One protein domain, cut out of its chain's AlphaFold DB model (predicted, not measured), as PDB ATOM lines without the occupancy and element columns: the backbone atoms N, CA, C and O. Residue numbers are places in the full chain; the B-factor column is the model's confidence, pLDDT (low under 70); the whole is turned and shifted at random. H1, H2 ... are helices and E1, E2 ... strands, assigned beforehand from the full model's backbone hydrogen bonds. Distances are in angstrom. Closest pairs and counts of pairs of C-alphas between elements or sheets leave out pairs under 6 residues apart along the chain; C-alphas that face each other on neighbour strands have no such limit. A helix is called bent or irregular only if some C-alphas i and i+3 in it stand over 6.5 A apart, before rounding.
ATOM      1  N   ARG A 216      51.334 -47.777   1.481       90.69
ATOM      2  CA  ARG A 216      51.101 -46.341   1.314       90.69
ATOM      3  C   ARG A 216      52.343 -45.658   0.752       90.69
ATOM      4  O   ARG A 216      53.412 -45.714   1.361       90.69
ATOM      5  N   TYR A 217      52.171 -44.903  -0.326       93.75
ATOM      6  CA  TYR A 217      53.214 -44.065  -0.922       93.75
ATOM      7  C   TYR A 217      52.808 -42.592  -0.942       93.75
ATOM      8  O   TYR A 217      51.636 -42.258  -0.769       93.75
ATOM      9  N   ASN A 218      53.774 -41.696  -1.144       95.38
ATOM     10  CA  ASN A 218      53.484 -40.279  -1.316       95.38
ATOM     11  C   ASN A 218      53.099 -39.984  -2.766       95.38
ATOM     12  O   ASN A 218      53.754 -40.424  -3.713       95.38
ATOM     13  N   TYR A 219      52.068 -39.165  -2.899       89.62
ATOM     14  CA  TYR A 219      51.564 -38.599  -4.137       89.62
ATOM     15  C   TYR A 219      52.099 -37.172  -4.314       89.62
ATOM     16  O   TYR A 219      52.089 -36.381  -3.365       89.62
ATOM     17  N   VAL A 220      52.569 -36.842  -5.522       92.56
ATOM     18  CA  VAL A 220      53.069 -35.505  -5.873       92.56
ATOM     19  C   VAL A 220      52.599 -35.029  -7.247       92.56
ATOM     20  O   VAL A 220      52.277 -35.825  -8.131       92.56
ATOM     21  N   GLY A 221      52.632 -33.710  -7.450       88.56
ATOM     22  CA  GLY A 221      52.393 -33.089  -8.758       88.56
ATOM     23  C   GLY A 221      50.917 -32.863  -9.085       88.56
ATOM     24  O   GLY A 221      50.590 -32.595 -10.239       88.56
ATOM     25  N   GLY A 222      50.037 -32.933  -8.086       85.75
ATOM     26  CA  GLY A 222      48.605 -32.726  -8.265       85.75
ATOM     27  C   GLY A 222      48.227 -31.363  -8.798       85.75
ATOM     28  O   GLY A 222      47.323 -31.250  -9.617       85.75
ATOM     29  N   GLN A 223      48.973 -30.327  -8.421       83.56
ATOM     30  CA  GLN A 223      48.704 -28.951  -8.832       83.56
ATOM     31  C   GLN A 223      48.766 -28.725 -10.352       83.56
ATOM     32  O   GLN A 223      48.263 -27.716 -10.838       83.56
ATOM     33  N   TYR A 224      49.383 -29.642 -11.106       86.62
ATOM     34  CA  TYR A 224      49.447 -29.587 -12.570       86.62
ATOM     35  C   TYR A 224      48.267 -30.272 -13.261       86.62
ATOM     36  O   TYR A 224      48.155 -30.199 -14.484       86.62
ATOM     37  N   HIS A 225      47.403 -30.946 -12.501       83.94
ATOM     38  CA  HIS A 225      46.305 -31.736 -13.050       83.94
ATOM     39  C   HIS A 225      44.957 -31.429 -12.404       83.94
ATOM     40  O   HIS A 225      43.934 -31.565 -13.068       83.94
ATOM     41  N   VAL A 226      44.941 -30.997 -11.144       77.81
ATOM     42  CA  VAL A 226      43.725 -30.795 -10.354       77.81
ATOM     43  C   VAL A 226      43.750 -29.445  -9.622       77.81
ATOM     44  O   VAL A 226      44.815 -28.882  -9.381       77.81
ATOM     45  N   THR A 227      42.581 -28.901  -9.262       77.00
ATOM     46  CA  THR A 227      42.466 -27.558  -8.639       77.00
ATOM     47  C   THR A 227      42.131 -27.546  -7.139       77.00
ATOM     48  O   THR A 227      42.232 -26.503  -6.476       77.00
ATOM     49  N   SER A 228      41.694 -28.681  -6.597       78.00
ATOM     50  CA  SER A 228      41.172 -28.828  -5.232       78.00
ATOM     51  C   SER A 228      41.706 -30.096  -4.576       78.00
ATOM     52  O   SER A 228      42.216 -30.980  -5.264       78.00
ATOM     53  N   ALA A 229      41.584 -30.167  -3.250       82.56
ATOM     54  CA  ALA A 229      41.765 -31.418  -2.529       82.56
ATOM     55  C   ALA A 229      40.717 -32.448  -2.993       82.56
ATOM     56  O   ALA A 229      39.656 -32.062  -3.497       82.56
ATOM     57  N   PHE A 230      41.050 -33.734  -2.904       82.62
ATOM     58  CA  PHE A 230      40.208 -34.816  -3.411       82.62
ATOM     59  C   PHE A 230      40.570 -36.168  -2.790       82.62
ATOM     60  O   PHE A 230      41.708 -36.381  -2.373       82.62
ATOM     61  N   VAL A 231      39.625 -37.106  -2.840       85.56
ATOM     62  CA  VAL A 231      39.872 -38.549  -2.731       85.56
ATOM     63  C   VAL A 231      39.310 -39.206  -3.988       85.56
ATOM     64  O   VAL A 231      38.270 -38.786  -4.491       85.56
ATOM     65  N   SER A 232      40.009 -40.186  -4.558       86.56
ATOM     66  CA  SER A 232      39.558 -40.857  -5.778       86.56
ATOM     67  C   SER A 232      40.026 -42.307  -5.854       86.56
ATOM     68  O   SER A 232      41.167 -42.620  -5.506       86.56
ATOM     69  N   PHE A 233      39.152 -43.180  -6.360       89.44
ATOM     70  CA  PHE A 233      39.534 -44.496  -6.863       89.44
ATOM     71  C   PHE A 233      40.249 -44.370  -8.202       89.44
ATOM     72  O   PHE A 233      39.931 -43.504  -9.024       89.44
ATOM     73  N   GLY A 234      41.178 -45.278  -8.468       91.44
ATOM     74  CA  GLY A 234      41.846 -45.262  -9.750       91.44
ATOM     75  C   GLY A 234      42.952 -46.282  -9.913       91.44
ATOM     76  O   GLY A 234      42.971 -47.335  -9.278       91.44
ATOM     77  N   TRP A 235      43.882 -45.934 -10.793       91.25
ATOM     78  CA  TRP A 235      44.984 -46.775 -11.215       91.25
ATOM     79  C   TRP A 235      46.325 -46.074 -11.044       91.25
ATOM     80  O   TRP A 235      46.506 -44.927 -11.455       91.25
ATOM     81  N   ALA A 236      47.294 -46.816 -10.523       93.50
ATOM     82  CA  ALA A 236      48.706 -46.502 -10.625       93.50
ATOM     83  C   ALA A 236      49.306 -47.296 -11.795       93.50
ATOM     84  O   ALA A 236      49.276 -48.527 -11.815       93.50
ATOM     85  N   ILE A 237      49.799 -46.589 -12.814       92.94
ATOM     86  CA  ILE A 237      50.224 -47.168 -14.094       92.94
ATOM     87  C   ILE A 237      51.589 -46.614 -14.478       92.94
ATOM     88  O   ILE A 237      51.817 -45.407 -14.448       92.94
ATOM     89  N   ARG A 238      52.494 -47.487 -14.924       90.88
ATOM     90  CA  ARG A 238      53.775 -47.060 -15.493       90.88
ATOM     91  C   ARG A 238      53.574 -46.172 -16.724       90.88
ATOM     92  O   ARG A 238      53.030 -46.616 -17.736       90.88
ATOM     93  N   GLU A 239      54.108 -44.958 -16.675       90.56
ATOM     94  CA  GLU A 239      54.125 -44.033 -17.804       90.56
ATOM     95  C   GLU A 239      55.365 -44.275 -18.671       90.56
ATOM     96  O   GLU A 239      56.464 -43.781 -18.413       90.56
ATOM     97  N   ARG A 240      55.197 -45.076 -19.726       84.81
ATOM     98  CA  ARG A 240      56.282 -45.337 -20.680       84.81
ATOM     99  C   ARG A 240      56.618 -44.064 -21.457       84.81
ATOM    100  O   ARG A 240      55.728 -43.422 -22.002       84.81
ATOM    101  N   GLY A 241      57.909 -43.752 -21.563       83.94
ATOM    102  CA  GLY A 241      58.382 -42.591 -22.324       83.94
ATOM    103  C   GLY A 241      58.260 -41.256 -21.586       83.94
ATOM    104  O   GLY A 241      58.370 -40.209 -22.221       83.94
ATOM    105  N   ASN A 242      58.058 -41.268 -20.263       89.75
ATOM    106  CA  ASN A 242      58.193 -40.060 -19.459       89.75
ATOM    107  C   ASN A 242      59.611 -39.481 -19.621       89.75
ATOM    108  O   ASN A 242      60.614 -40.182 -19.487       89.75
ATOM    109  N   LYS A 243      59.682 -38.186 -19.934       88.81
ATOM    110  CA  LYS A 243      60.927 -37.490 -20.297       88.81
ATOM    111  C   LYS A 243      61.894 -37.257 -19.129       88.81
ATOM    112  O   LYS A 243      63.033 -36.872 -19.374       88.81
ATOM    113  N   TYR A 244      61.436 -37.428 -17.890       89.38
ATOM    114  CA  TYR A 244      62.223 -37.188 -16.680       89.38
ATOM    115  C   TYR A 244      62.634 -38.486 -15.981       89.38
ATOM    116  O   TYR A 244      63.752 -38.563 -15.483       89.38
ATOM    117  N   ASN A 245      61.754 -39.492 -15.945       90.25
ATOM    118  CA  ASN A 245      62.043 -40.784 -15.328       90.25
ATOM    119  C   ASN A 245      61.277 -41.927 -16.026       90.25
ATOM    120  O   ASN A 245      60.050 -41.954 -16.023       90.25
ATOM    121  N   ASP A 246      61.986 -42.917 -16.571       87.88
ATOM    122  CA  ASP A 246      61.421 -44.079 -17.278       87.88
ATOM    123  C   ASP A 246      60.722 -45.111 -16.361       87.88
ATOM    124  O   ASP A 246      60.048 -46.045 -16.836       87.88
ATOM    125  N   LYS A 247      60.874 -44.930 -15.045       91.31
ATOM    126  CA  LYS A 247      60.171 -45.623 -13.961       91.31
ATOM    127  C   LYS A 247      58.954 -44.847 -13.436       91.31
ATOM    128  O   LYS A 247      58.349 -45.275 -12.458       91.31
ATOM    129  N   ALA A 248      58.589 -43.710 -14.030       94.44
ATOM    130  CA  ALA A 248      57.474 -42.906 -13.536       94.44
ATOM    131  C   ALA A 248      56.167 -43.722 -13.457       94.44
ATOM    132  O   ALA A 248      55.760 -44.375 -14.423       94.44
ATOM    133  N   ILE A 249      55.498 -43.652 -12.304       96.31
ATOM    134  CA  ILE A 249      54.177 -44.241 -12.075       96.31
ATOM    135  C   ILE A 249      53.154 -43.111 -12.015       96.31
ATOM    136  O   ILE A 249      53.137 -42.324 -11.067       96.31
ATOM    137  N   ALA A 250      52.326 -43.035 -13.051       94.44
ATOM    138  CA  ALA A 250      51.216 -42.109 -13.171       94.44
ATOM    139  C   ALA A 250      50.012 -42.613 -12.372       94.44
ATOM    140  O   ALA A 250      49.629 -43.776 -12.478       94.44
ATOM    141  N   LEU A 251      49.395 -41.713 -11.621       94.38
ATOM    142  CA  LEU A 251      48.151 -41.927 -10.899       94.38
ATOM    143  C   LEU A 251      47.015 -41.337 -11.719       94.38
ATOM    144  O   LEU A 251      47.089 -40.179 -12.142       94.38
ATOM    145  N   LYS A 252      45.978 -42.135 -11.955       87.19
ATOM    146  CA  LYS A 252      44.811 -41.745 -12.744       87.19
ATOM    147  C   LYS A 252      43.529 -42.177 -12.053       87.19
ATOM    148  O   LYS A 252      43.545 -43.210 -11.400       87.19
ATOM    149  N   THR A 253      42.439 -41.433 -12.224       84.19
ATOM    150  CA  THR A 253      41.101 -41.860 -11.774       84.19
ATOM    151  C   THR A 253      40.631 -43.108 -12.531       84.19
ATOM    152  O   THR A 253      41.248 -43.506 -13.526       84.19
ATOM    153  N   VAL A 254      39.504 -43.695 -12.114       78.62
ATOM    154  CA  VAL A 254      38.816 -44.765 -12.868       78.62
ATOM    155  C   VAL A 254      38.544 -44.384 -14.331       78.62
ATOM    156  O   VAL A 254      38.699 -45.215 -15.222       78.62
ATOM    157  N   ASP A 255      38.261 -43.105 -14.597       76.25
ATOM    158  CA  ASP A 255      38.008 -42.559 -15.939       76.25
ATOM    159  C   ASP A 255      39.289 -42.147 -16.693       76.25
ATOM    160  O   ASP A 255      39.236 -41.556 -17.775       76.25
ATOM    161  N   GLY A 256      40.467 -42.418 -16.126       77.06
ATOM    162  CA  GLY A 256      41.755 -42.117 -16.748       77.06
ATOM    163  C   GLY A 256      42.204 -40.656 -16.639       77.06
ATOM    164  O   GLY A 256      43.176 -40.278 -17.300       77.06
ATOM    165  N   ILE A 257      41.545 -39.837 -15.811       80.12
ATOM    166  CA  ILE A 257      41.960 -38.451 -15.549       80.12
ATOM    167  C   ILE A 257      43.266 -38.479 -14.767       80.12
ATOM    168  O   ILE A 257      43.374 -39.168 -13.757       80.12
ATOM    169  N   MET A 258      44.261 -37.727 -15.231       84.56
ATOM    170  CA  MET A 258      45.560 -37.648 -14.577       84.56
ATOM    171  C   MET A 258      45.437 -36.977 -13.205       84.56
ATOM    172  O   MET A 258      44.829 -35.920 -13.087       84.56
ATOM    173  N   LEU A 259      46.039 -37.580 -12.182       85.50
ATOM    174  CA  LEU A 259      46.078 -37.043 -10.822       85.50
ATOM    175  C   LEU A 259      47.475 -36.539 -10.470       85.50
ATOM    176  O   LEU A 259      47.605 -35.515  -9.816       85.50
ATOM    177  N   GLY A 260      48.521 -37.236 -10.906       91.62
ATOM    178  CA  GLY A 260      49.932 -36.906 -10.675       91.62
ATOM    179  C   GLY A 260      50.753 -38.183 -10.522       91.62
ATOM    180  O   GLY A 260      50.428 -39.192 -11.137       91.62
ATOM    181  N   TYR A 261      51.814 -38.180  -9.723       96.19
ATOM    182  CA  TYR A 261      52.783 -39.278  -9.727       96.19
ATOM    183  C   TYR A 261      53.087 -39.804  -8.330       96.19
ATOM    184  O   TYR A 261      53.013 -39.069  -7.342       96.19
ATOM    185  N   VAL A 262      53.483 -41.076  -8.259       96.19
ATOM    186  CA  VAL A 262      54.176 -41.607  -7.078       96.19
ATOM    187  C   VAL A 262      55.509 -40.875  -6.939       96.19
ATOM    188  O   VAL A 262      56.221 -40.660  -7.923       96.19
ATOM    189  N   LYS A 263      55.849 -40.467  -5.716       95.25
ATOM    190  CA  LYS A 263      57.077 -39.721  -5.439       95.25
ATOM    191  C   LYS A 263      58.321 -40.528  -5.830       95.25
ATOM    192  O   LYS A 263      58.466 -41.689  -5.458       95.25
ATOM    193  N   ASP A 264      59.237 -39.863  -6.531       93.88
ATOM    194  CA  ASP A 264      60.412 -40.459  -7.182       93.88
ATOM    195  C   ASP A 264      61.241 -41.376  -6.268       93.88
ATOM    196  O   ASP A 264      61.533 -42.524  -6.601       93.88
ATOM    197  N   ASN A 265      61.534 -40.911  -5.052       94.44
ATOM    198  CA  ASN A 265      62.347 -41.646  -4.086       94.44
ATOM    199  C   ASN A 265      61.659 -42.879  -3.470       94.44
ATOM    200  O   ASN A 265      62.259 -43.533  -2.623       94.44
ATOM    201  N   GLN A 266      60.417 -43.181  -3.855       94.69
ATOM    202  CA  GLN A 266      59.674 -44.365  -3.416       94.69
ATOM    203  C   GLN A 266      59.364 -45.335  -4.564       94.69
ATOM    204  O   GLN A 266      58.742 -46.373  -4.336       94.69
ATOM    205  N   LEU A 267      59.805 -45.032  -5.789       93.56
ATOM    206  CA  LEU A 267      59.527 -45.869  -6.953       93.56
ATOM    207  C   LEU A 267      60.140 -47.264  -6.812       93.56
ATOM    208  O   LEU A 267      59.471 -48.242  -7.121       93.56
ATOM    209  N   ASP A 268      61.366 -47.393  -6.303       91.50
ATOM    210  CA  ASP A 268      61.994 -48.713  -6.156       91.50
ATOM    211  C   ASP A 268      61.205 -49.628  -5.206       91.50
ATOM    212  O   ASP A 268      61.062 -50.819  -5.483       91.50
ATOM    213  N   ASP A 269      60.639 -49.085  -4.127       88.62
ATOM    214  CA  ASP A 269      59.787 -49.853  -3.215       88.62
ATOM    215  C   ASP A 269      58.426 -50.173  -3.843       88.62
ATOM    216  O   ASP A 269      57.943 -51.296  -3.710       88.62
ATOM    217  N   TYR A 270      57.854 -49.241  -4.612       88.88
ATOM    218  CA  TYR A 270      56.648 -49.490  -5.405       88.88
ATOM    219  C   TYR A 270      56.845 -50.627  -6.423       88.88
ATOM    220  O   TYR A 270      55.992 -51.504  -6.566       88.88
ATOM    221  N   TYR A 271      57.980 -50.658  -7.128       87.56
ATOM    222  CA  TYR A 271      58.287 -51.719  -8.093       87.56
ATOM    223  C   TYR A 271      58.530 -53.072  -7.422       87.56
ATOM    224  O   TYR A 271      58.167 -54.091  -8.008       87.56
ATOM    225  N   LYS A 272      59.108 -53.112  -6.215       87.69
ATOM    226  CA  LYS A 272      59.253 -54.368  -5.457       87.69
ATOM    227  C   LYS A 272      57.898 -54.979  -5.105       87.69
ATOM    228  O   LYS A 272      57.762 -56.196  -5.170       87.69
ATOM    229  N   GLU A 273      56.913 -54.153  -4.755       82.75
ATOM    230  CA  GLU A 273      55.555 -54.619  -4.459       82.75
ATOM    231  C   GLU A 273      54.822 -55.064  -5.729       82.75
ATOM    232  O   GLU A 273      54.343 -56.193  -5.833       82.75
ATOM    233  N   THR A 274      54.724 -54.158  -6.699       80.62
ATOM    234  CA  THR A 274      53.753 -54.266  -7.800       80.62
ATOM    235  C   THR A 274      54.339 -54.882  -9.063       80.62
ATOM    236  O   THR A 274      53.615 -55.145 -10.024       80.62
ATOM    237  N   ASN A 275      55.664 -55.051  -9.115       79.12
ATOM    238  CA  ASN A 275      56.416 -55.365 -10.329       79.12
ATOM    239  C   ASN A 275      56.132 -54.383 -11.493       79.12
ATOM    240  O   ASN A 275      56.331 -54.708 -12.665       79.12
ATOM    241  N   GLY A 276      55.643 -53.174 -11.186       73.44
ATOM    242  CA  GLY A 276      55.280 -52.161 -12.175       73.44
ATOM    243  C   GLY A 276      54.033 -52.478 -13.001       73.44
ATOM    244  O   GLY A 276      53.829 -51.841 -14.041       73.44
ATOM    245  N   PHE A 277      53.228 -53.460 -12.587       82.56
ATOM    246  CA  PHE A 277      51.927 -53.722 -13.198       82.56
ATOM    247  C   PHE A 277      50.918 -52.622 -12.831       82.56
ATOM    248  O   PHE A 277      51.085 -51.966 -11.804       82.56
ATOM    249  N   PRO A 278      49.866 -52.410 -13.646       88.25
ATOM    250  CA  PRO A 278      48.737 -51.579 -13.244       88.25
ATOM    251  C   PRO A 278      48.176 -52.048 -11.898       88.25
ATOM    252  O   PRO A 278      47.846 -53.225 -11.738       88.25
ATOM    253  N   THR A 279      48.099 -51.137 -10.933       89.44
ATOM    254  CA  THR A 279      47.683 -51.439  -9.557       89.44
ATOM    255  C   THR A 279      46.479 -50.578  -9.189       89.44
ATOM    256  O   THR A 279      46.540 -49.362  -9.411       89.44
ATOM    257  N   PRO A 280      45.385 -51.165  -8.670       91.88
ATOM    258  CA  PRO A 280      44.256 -50.387  -8.184       91.88
ATOM    259  C   PRO A 280      44.659 -49.600  -6.941       91.88
ATOM    260  O   PRO A 280      45.411 -50.085  -6.089       91.88
ATOM    261  N   VAL A 281      44.173 -48.365  -6.856       93.81
ATOM    262  CA  VAL A 281      44.557 -47.437  -5.796       93.81
ATOM    263  C   VAL A 281      43.398 -46.591  -5.290       93.81
ATOM    264  O   VAL A 281      42.466 -46.273  -6.030       93.81
ATOM    265  N   VAL A 282      43.523 -46.163  -4.037       92.94
ATOM    266  CA  VAL A 282      42.836 -44.983  -3.497       92.94
ATOM    267  C   VAL A 282      43.871 -43.867  -3.382       92.94
ATOM    268  O   VAL A 282      44.921 -44.053  -2.767       92.94
ATOM    269  N   VAL A 283      43.606 -42.712  -3.990       92.69
ATOM    270  CA  VAL A 283      44.501 -41.546  -3.978       92.69
ATOM    271  C   VAL A 283      43.832 -40.414  -3.218       92.69
ATOM    272  O   VAL A 283      42.700 -40.058  -3.531       92.69
ATOM    273  N   VAL A 284      44.553 -39.816  -2.271       91.31
ATOM    274  CA  VAL A 284      44.145 -38.587  -1.587       91.31
ATOM    275  C   VAL A 284      45.105 -37.455  -1.926       91.31
ATOM    276  O   VAL A 284      46.316 -37.547  -1.705       91.31
ATOM    277  N   GLY A 285      44.551 -36.378  -2.473       90.19
ATOM    278  CA  GLY A 285      45.242 -35.119  -2.697       90.19
ATOM    279  C   GLY A 285      44.842 -34.100  -1.646       90.19
ATOM    280  O   GLY A 285      43.688 -33.694  -1.579       90.19
ATOM    281  N   ILE A 286      45.814 -33.649  -0.862       89.75
ATOM    282  CA  ILE A 286      45.664 -32.638   0.180       89.75
ATOM    283  C   ILE A 286      46.175 -31.315  -0.379       89.75
ATOM    284  O   ILE A 286      47.300 -31.225  -0.884       89.75
ATOM    285  N   LYS A 287      45.344 -30.276  -0.304       84.50
ATOM    286  CA  LYS A 287      45.704 -28.946  -0.791       84.50
ATOM    287  C   LYS A 287      46.367 -28.133   0.317       84.50
ATOM    288  O   LYS A 287      45.769 -27.904   1.360       84.50
ATOM    289  N   SER A 288      47.578 -27.657   0.051       85.88
ATOM    290  CA  SER A 288      48.281 -26.665   0.869       85.88
ATOM    291  C   SER A 288      48.721 -25.524  -0.042       85.88
ATOM    292  O   SER A 288      49.579 -25.707  -0.910       85.88
ATOM    293  N   ASP A 289      48.064 -24.371   0.091       84.38
ATOM    294  CA  ASP A 289      48.181 -23.225  -0.816       84.38
ATOM    295  C   ASP A 289      47.984 -23.613  -2.296       84.38
ATOM    296  O   ASP A 289      46.881 -23.963  -2.733       84.38
ATOM    297  N   THR A 290      49.063 -23.547  -3.083       79.12
ATOM    298  CA  THR A 290      49.108 -23.895  -4.507       79.12
ATOM    299  C   THR A 290      49.556 -25.330  -4.768       79.12
ATOM    300  O   THR A 290      49.575 -25.751  -5.921       79.12
ATOM    301  N   TYR A 291      49.961 -26.081  -3.742       87.31
ATOM    302  CA  TYR A 291      50.425 -27.460  -3.878       87.31
ATOM    303  C   TYR A 291      49.300 -28.447  -3.588       87.31
ATOM    304  O   TYR A 291      48.516 -28.259  -2.658       87.31
ATOM    305  N   ILE A 292      49.258 -29.528  -4.368       86.69
ATOM    306  CA  ILE A 292      48.363 -30.660  -4.126       86.69
ATOM    307  C   ILE A 292      49.220 -31.924  -4.130       86.69
ATOM    308  O   ILE A 292      49.683 -32.379  -5.176       86.69
ATOM    309  N   ASN A 293      49.466 -32.437  -2.929       91.44
ATOM    310  CA  ASN A 293      50.250 -33.640  -2.646       91.44
ATOM    311  C   ASN A 293      49.483 -34.478  -1.620       91.44
ATOM    312  O   ASN A 293      48.556 -33.985  -0.989       91.44
ATOM    313  N   GLY A 294      49.876 -35.722  -1.390       93.88
ATOM    314  CA  GLY A 294      49.198 -36.534  -0.384       93.88
ATOM    315  C   GLY A 294      49.651 -37.974  -0.419       93.88
ATOM    316  O   GLY A 294      50.854 -38.239  -0.484       93.88
ATOM    317  N   TYR A 295      48.696 -38.895  -0.409       95.06
ATOM    318  CA  TYR A 295      48.975 -40.319  -0.299       95.06
ATOM    319  C   TYR A 295      48.301 -41.117  -1.405       95.06
ATOM    320  O   TYR A 295      47.246 -40.751  -1.920       95.06
ATOM    321  N   VAL A 296      48.925 -42.235  -1.746       94.88
ATOM    322  CA  VAL A 296      48.337 -43.289  -2.562       94.88
ATOM    323  C   VAL A 296      48.402 -44.596  -1.785       94.88
ATOM    324  O   VAL A 296      49.453 -44.950  -1.251       94.88
ATOM    325  N   TYR A 297      47.272 -45.287  -1.729       93.12
ATOM    326  CA  TYR A 297      47.095 -46.571  -1.069       93.12
ATOM    327  C   TYR A 297      46.892 -47.639  -2.139       93.12
ATOM    328  O   TYR A 297      46.000 -47.491  -2.975       93.12
ATOM    329  N   THR A 298      47.733 -48.671  -2.144       90.62
ATOM    330  CA  THR A 298      47.689 -49.758  -3.131       90.62
ATOM    331  C   THR A 298      46.844 -50.930  -2.647       90.62
ATOM    332  O   THR A 298      46.806 -51.243  -1.455       90.62
ATOM    333  N   PHE A 299      46.173 -51.586  -3.592       87.94
ATOM    334  CA  PHE A 299      45.323 -52.747  -3.342       87.94
ATOM    335  C   PHE A 299      45.679 -53.901  -4.277       87.94
ATOM    336  O   PHE A 299      46.300 -53.721  -5.331       87.94
ATOM    337  N   ASN A 300      45.261 -55.108  -3.901       83.81
ATOM    338  CA  ASN A 300      45.369 -56.260  -4.783       83.81
ATOM    339  C   ASN A 300      44.436 -56.101  -5.990       83.81
ATOM    340  O   ASN A 300      43.361 -55.514  -5.914       83.81
ATOM    341  N   ASN A 301      44.842 -56.667  -7.124       83.00
ATOM    342  CA  ASN A 301      44.057 -56.627  -8.353       83.00
ATOM    343  C   ASN A 301      42.987 -57.735  -8.355       83.00
ATOM    344  O   ASN A 301      43.104 -58.714  -9.089       83.00
ATOM    345  N   THR A 302      42.001 -57.615  -7.463       83.88
ATOM    346  CA  THR A 302      40.868 -58.541  -7.299       83.88
ATOM    347  C   THR A 302      39.645 -57.788  -6.783       83.88
ATOM    348  O   THR A 302      39.768 -56.900  -5.941       83.88
ATOM    349  N   ALA A 303      38.454 -58.159  -7.249       85.25
ATOM    350  CA  ALA A 303      37.200 -57.540  -6.812       85.25
ATOM    351  C   ALA A 303      36.909 -57.725  -5.310       85.25
ATOM    352  O   ALA A 303      36.159 -56.948  -4.724       85.25
ATOM    353  N   SER A 304      37.537 -58.708  -4.652       84.50
ATOM    354  CA  SER A 304      37.435 -58.867  -3.195       84.50
ATOM    355  C   SER A 304      38.007 -57.679  -2.411       84.50
ATOM    356  O   SER A 304      37.747 -57.574  -1.218       84.50
ATOM    357  N   GLU A 305      38.780 -56.796  -3.054       85.12
ATOM    358  CA  GLU A 305      39.291 -55.567  -2.438       85.12
ATOM    359  C   GLU A 305      38.309 -54.393  -2.494       85.12
ATOM    360  O   GLU A 305      38.567 -53.381  -1.851       85.12
ATOM    361  N   TYR A 306      37.180 -54.484  -3.209       87.69
ATOM    362  CA  TYR A 306      36.238 -53.359  -3.289       87.69
ATOM    363  C   TYR A 306      35.784 -52.838  -1.915       87.69
ATOM    364  O   TYR A 306      35.900 -51.628  -1.703       87.69
ATOM    365  N   PRO A 307      35.387 -53.684  -0.940       85.44
ATOM    366  CA  PRO A 307      35.031 -53.194   0.393       85.44
ATOM    367  C   PRO A 307      36.197 -52.473   1.085       85.44
ATOM    368  O   PRO A 307      36.013 -51.401   1.657       85.44
ATOM    369  N   SER A 308      37.415 -53.016   0.962       86.19
ATOM    370  CA  SER A 308      38.645 -52.430   1.510       86.19
ATOM    371  C   SER A 308      38.944 -51.049   0.920       86.19
ATOM    372  O   SER A 308      39.374 -50.131   1.621       86.19
ATOM    373  N   MET A 309      38.737 -50.899  -0.389       87.88
ATOM    374  CA  MET A 309      38.942 -49.641  -1.097       87.88
ATOM    375  C   MET A 309      37.923 -48.594  -0.647       87.88
ATOM    376  O   MET A 309      38.312 -47.455  -0.399       87.88
ATOM    377  N   ILE A 310      36.649 -48.971  -0.501       84.75
ATOM    378  CA  ILE A 310      35.577 -48.085  -0.019       84.75
ATOM    379  C   ILE A 310      35.870 -47.594   1.402       84.75
ATOM    380  O   ILE A 310      35.812 -46.390   1.651       84.75
ATOM    381  N   GLU A 311      36.266 -48.492   2.305       82.50
ATOM    382  CA  GLU A 311      36.651 -48.133   3.675       82.50
ATOM    383  C   GLU A 311      37.836 -47.155   3.682       82.50
ATOM    384  O   GLU A 311      37.804 -46.120   4.351       82.50
ATOM    385  N   GLN A 312      38.869 -47.428   2.878       85.00
ATOM    386  CA  GLN A 312      40.022 -46.536   2.768       85.00
ATOM    387  C   GLN A 312      39.651 -45.178   2.162       85.00
ATOM    388  O   GLN A 312      40.209 -44.155   2.564       85.00
ATOM    389  N   TYR A 313      38.734 -45.151   1.196       87.25
ATOM    390  CA  TYR A 313      38.222 -43.920   0.608       87.25
ATOM    391  C   TYR A 313      37.534 -43.063   1.674       87.25
ATOM    392  O   TYR A 313      37.903 -41.902   1.840       87.25
ATOM    393  N   GLN A 314      36.598 -43.644   2.432       77.44
ATOM    394  CA  GLN A 314      35.871 -42.943   3.496       77.44
ATOM    395  C   GLN A 314      36.827 -42.436   4.576       77.44
ATOM    396  O   GLN A 314      36.794 -41.257   4.916       77.44
ATOM    397  N   TYR A 315      37.782 -43.268   5.005       80.75
ATOM    398  CA  TYR A 315      38.830 -42.839   5.929       80.75
ATOM    399  C   TYR A 315      39.589 -41.608   5.420       80.75
ATOM    400  O   TYR A 315      39.865 -40.683   6.185       80.75
ATOM    401  N   CYS A 316      39.947 -41.585   4.133       83.19
ATOM    402  CA  CYS A 316      40.664 -40.449   3.567       83.19
ATOM    403  C   CYS A 316      39.804 -39.184   3.525       83.19
ATOM    404  O   CYS A 316      40.348 -38.101   3.724       83.19
ATOM    405  N   VAL A 317      38.501 -39.315   3.270       76.25
ATOM    406  CA  VAL A 317      37.564 -38.188   3.322       76.25
ATOM    407  C   VAL A 317      37.520 -37.634   4.746       76.25
ATOM    408  O   VAL A 317      37.842 -36.469   4.933       76.25
ATOM    409  N   ASP A 318      37.268 -38.478   5.746       70.69
ATOM    410  CA  ASP A 318      37.080 -38.050   7.141       70.69
ATOM    411  C   ASP A 318      38.327 -37.415   7.784       70.69
ATOM    412  O   ASP A 318      38.221 -36.676   8.762       70.69
ATOM    413  N   ASN A 319      39.527 -37.743   7.289       76.44
ATOM    414  CA  ASN A 319      40.789 -37.347   7.925       76.44
ATOM    415  C   ASN A 319      41.580 -36.284   7.157       76.44
ATOM    416  O   ASN A 319      42.513 -35.709   7.725       76.44
ATOM    417  N   TYR A 320      41.277 -36.052   5.877       77.19
ATOM    418  CA  TYR A 320      42.099 -35.187   5.024       77.19
ATOM    419  C   TYR A 320      41.326 -34.124   4.244       77.19
ATOM    420  O   TYR A 320      41.983 -33.242   3.677       77.19
ATOM    421  N   LEU A 321      39.994 -34.201   4.195       71.19
ATOM    422  CA  LEU A 321      39.122 -33.229   3.533       71.19
ATOM    423  C   LEU A 321      38.235 -32.515   4.556       71.19
ATOM    424  O   LEU A 321      37.998 -31.307   4.332       71.19
TER     425      LEU A 321
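AT A GLANCE: This is residues 216 to 321 of the 321 residues of an uncharacterized protein of Prevotella timonensis (UniProt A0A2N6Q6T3). This is a small closed barrel of six strands, with the long helix H2 lying outside it along E2 and E5 and the shorter H1 outside it by E1. The 106 printed residues hold two named helices and six named strands, in the order E1, E2, E3, E4, H1, E5, E6, H2. Round the antiparallel ring run E1, E4, E3, E2, E5, E6 and back to E1. The class is mixed, helices and strands; the whole is compact, with a radius of gyration of the C-alphas of 12.9 A, and rounded, spanning 37 by 35 by 24 A.

HOW THE PARTS SIT: Start at E1, residues 216 to 220, whose neighbour on one side is E4, residues 258 to 262; N 220 and O 261 are 2.9 A apart, within hydrogen-bond range. E4 forms a hairpin with E3, residues 249 to 253, where N 251 and O 260 are 2.8 A apart. E3 forms a hairpin with E2, residues 230 to 238; look at N 235 and O 252, 2.8 A apart. E2, E3 and E4 are a meander, each strand the antiparallel neighbour of the one before; with E1, the antiparallel neighbour of E4, they make a Greek key. E2 bends by 74 degrees at residue 233. Its other neighbour is E5, residues 279 to 288, with N 232 and O 283 at 2.9 A. E5 and E6, residues 291 to 298, are a hairpin, with N 284 and O 295 at 2.9 A. N 219 and O 294, 2.9 A apart, close the ring from E6 to E1. H1, residues 264 to 274, is on the barrel, outside it, at a height over the sheet of 8.4 A; its closest C-alphas to E1 are those of Gln 266 and Tyr 217, 6.9 A. H2, residues 303 to 320, is also on the barrel and outside it, at a height of 8.2 A over E2 and E5, running along the strands at 5 degrees to E5 on the local plane; Tyr 313 and Val 282 have the closest C-alphas of H2 and E5, 6.3 A. H1 and H2 are apart. O i to N i+4 pairs are within hydrogen-bond range in 5 of 7 cases in H1 and 12 of 14 in H2.

IN THESE COORDINATES: Find C-alpha 216 at (51.101, -46.341, 1.314), where E1 begins its 13.2 A. E2 runs 21.9 A, E3 13.3 A and E4 12.1 A. H1 runs 15.3 A and is irregular: C-alphas 265 and 268 are 7.4 A apart. E5 runs 26.9 A from C-alpha 279 at (47.683, -51.439, -9.557), and E6 22.5 A. H2 runs 25.8 A to C-alpha 320 at (42.099, -35.187, 5.024); it is irregular, with C-alphas 304 and 307 7.1 A apart.

THE WHOLE: The C-alphas of Asp 289 and Ser 304 are the two farthest apart, 37.3 A. The printed part has no cut and ends at residue 321, the chain's last. No link is long. The mean pLDDT of the printed part is 87.0, and no printed residue is under 70.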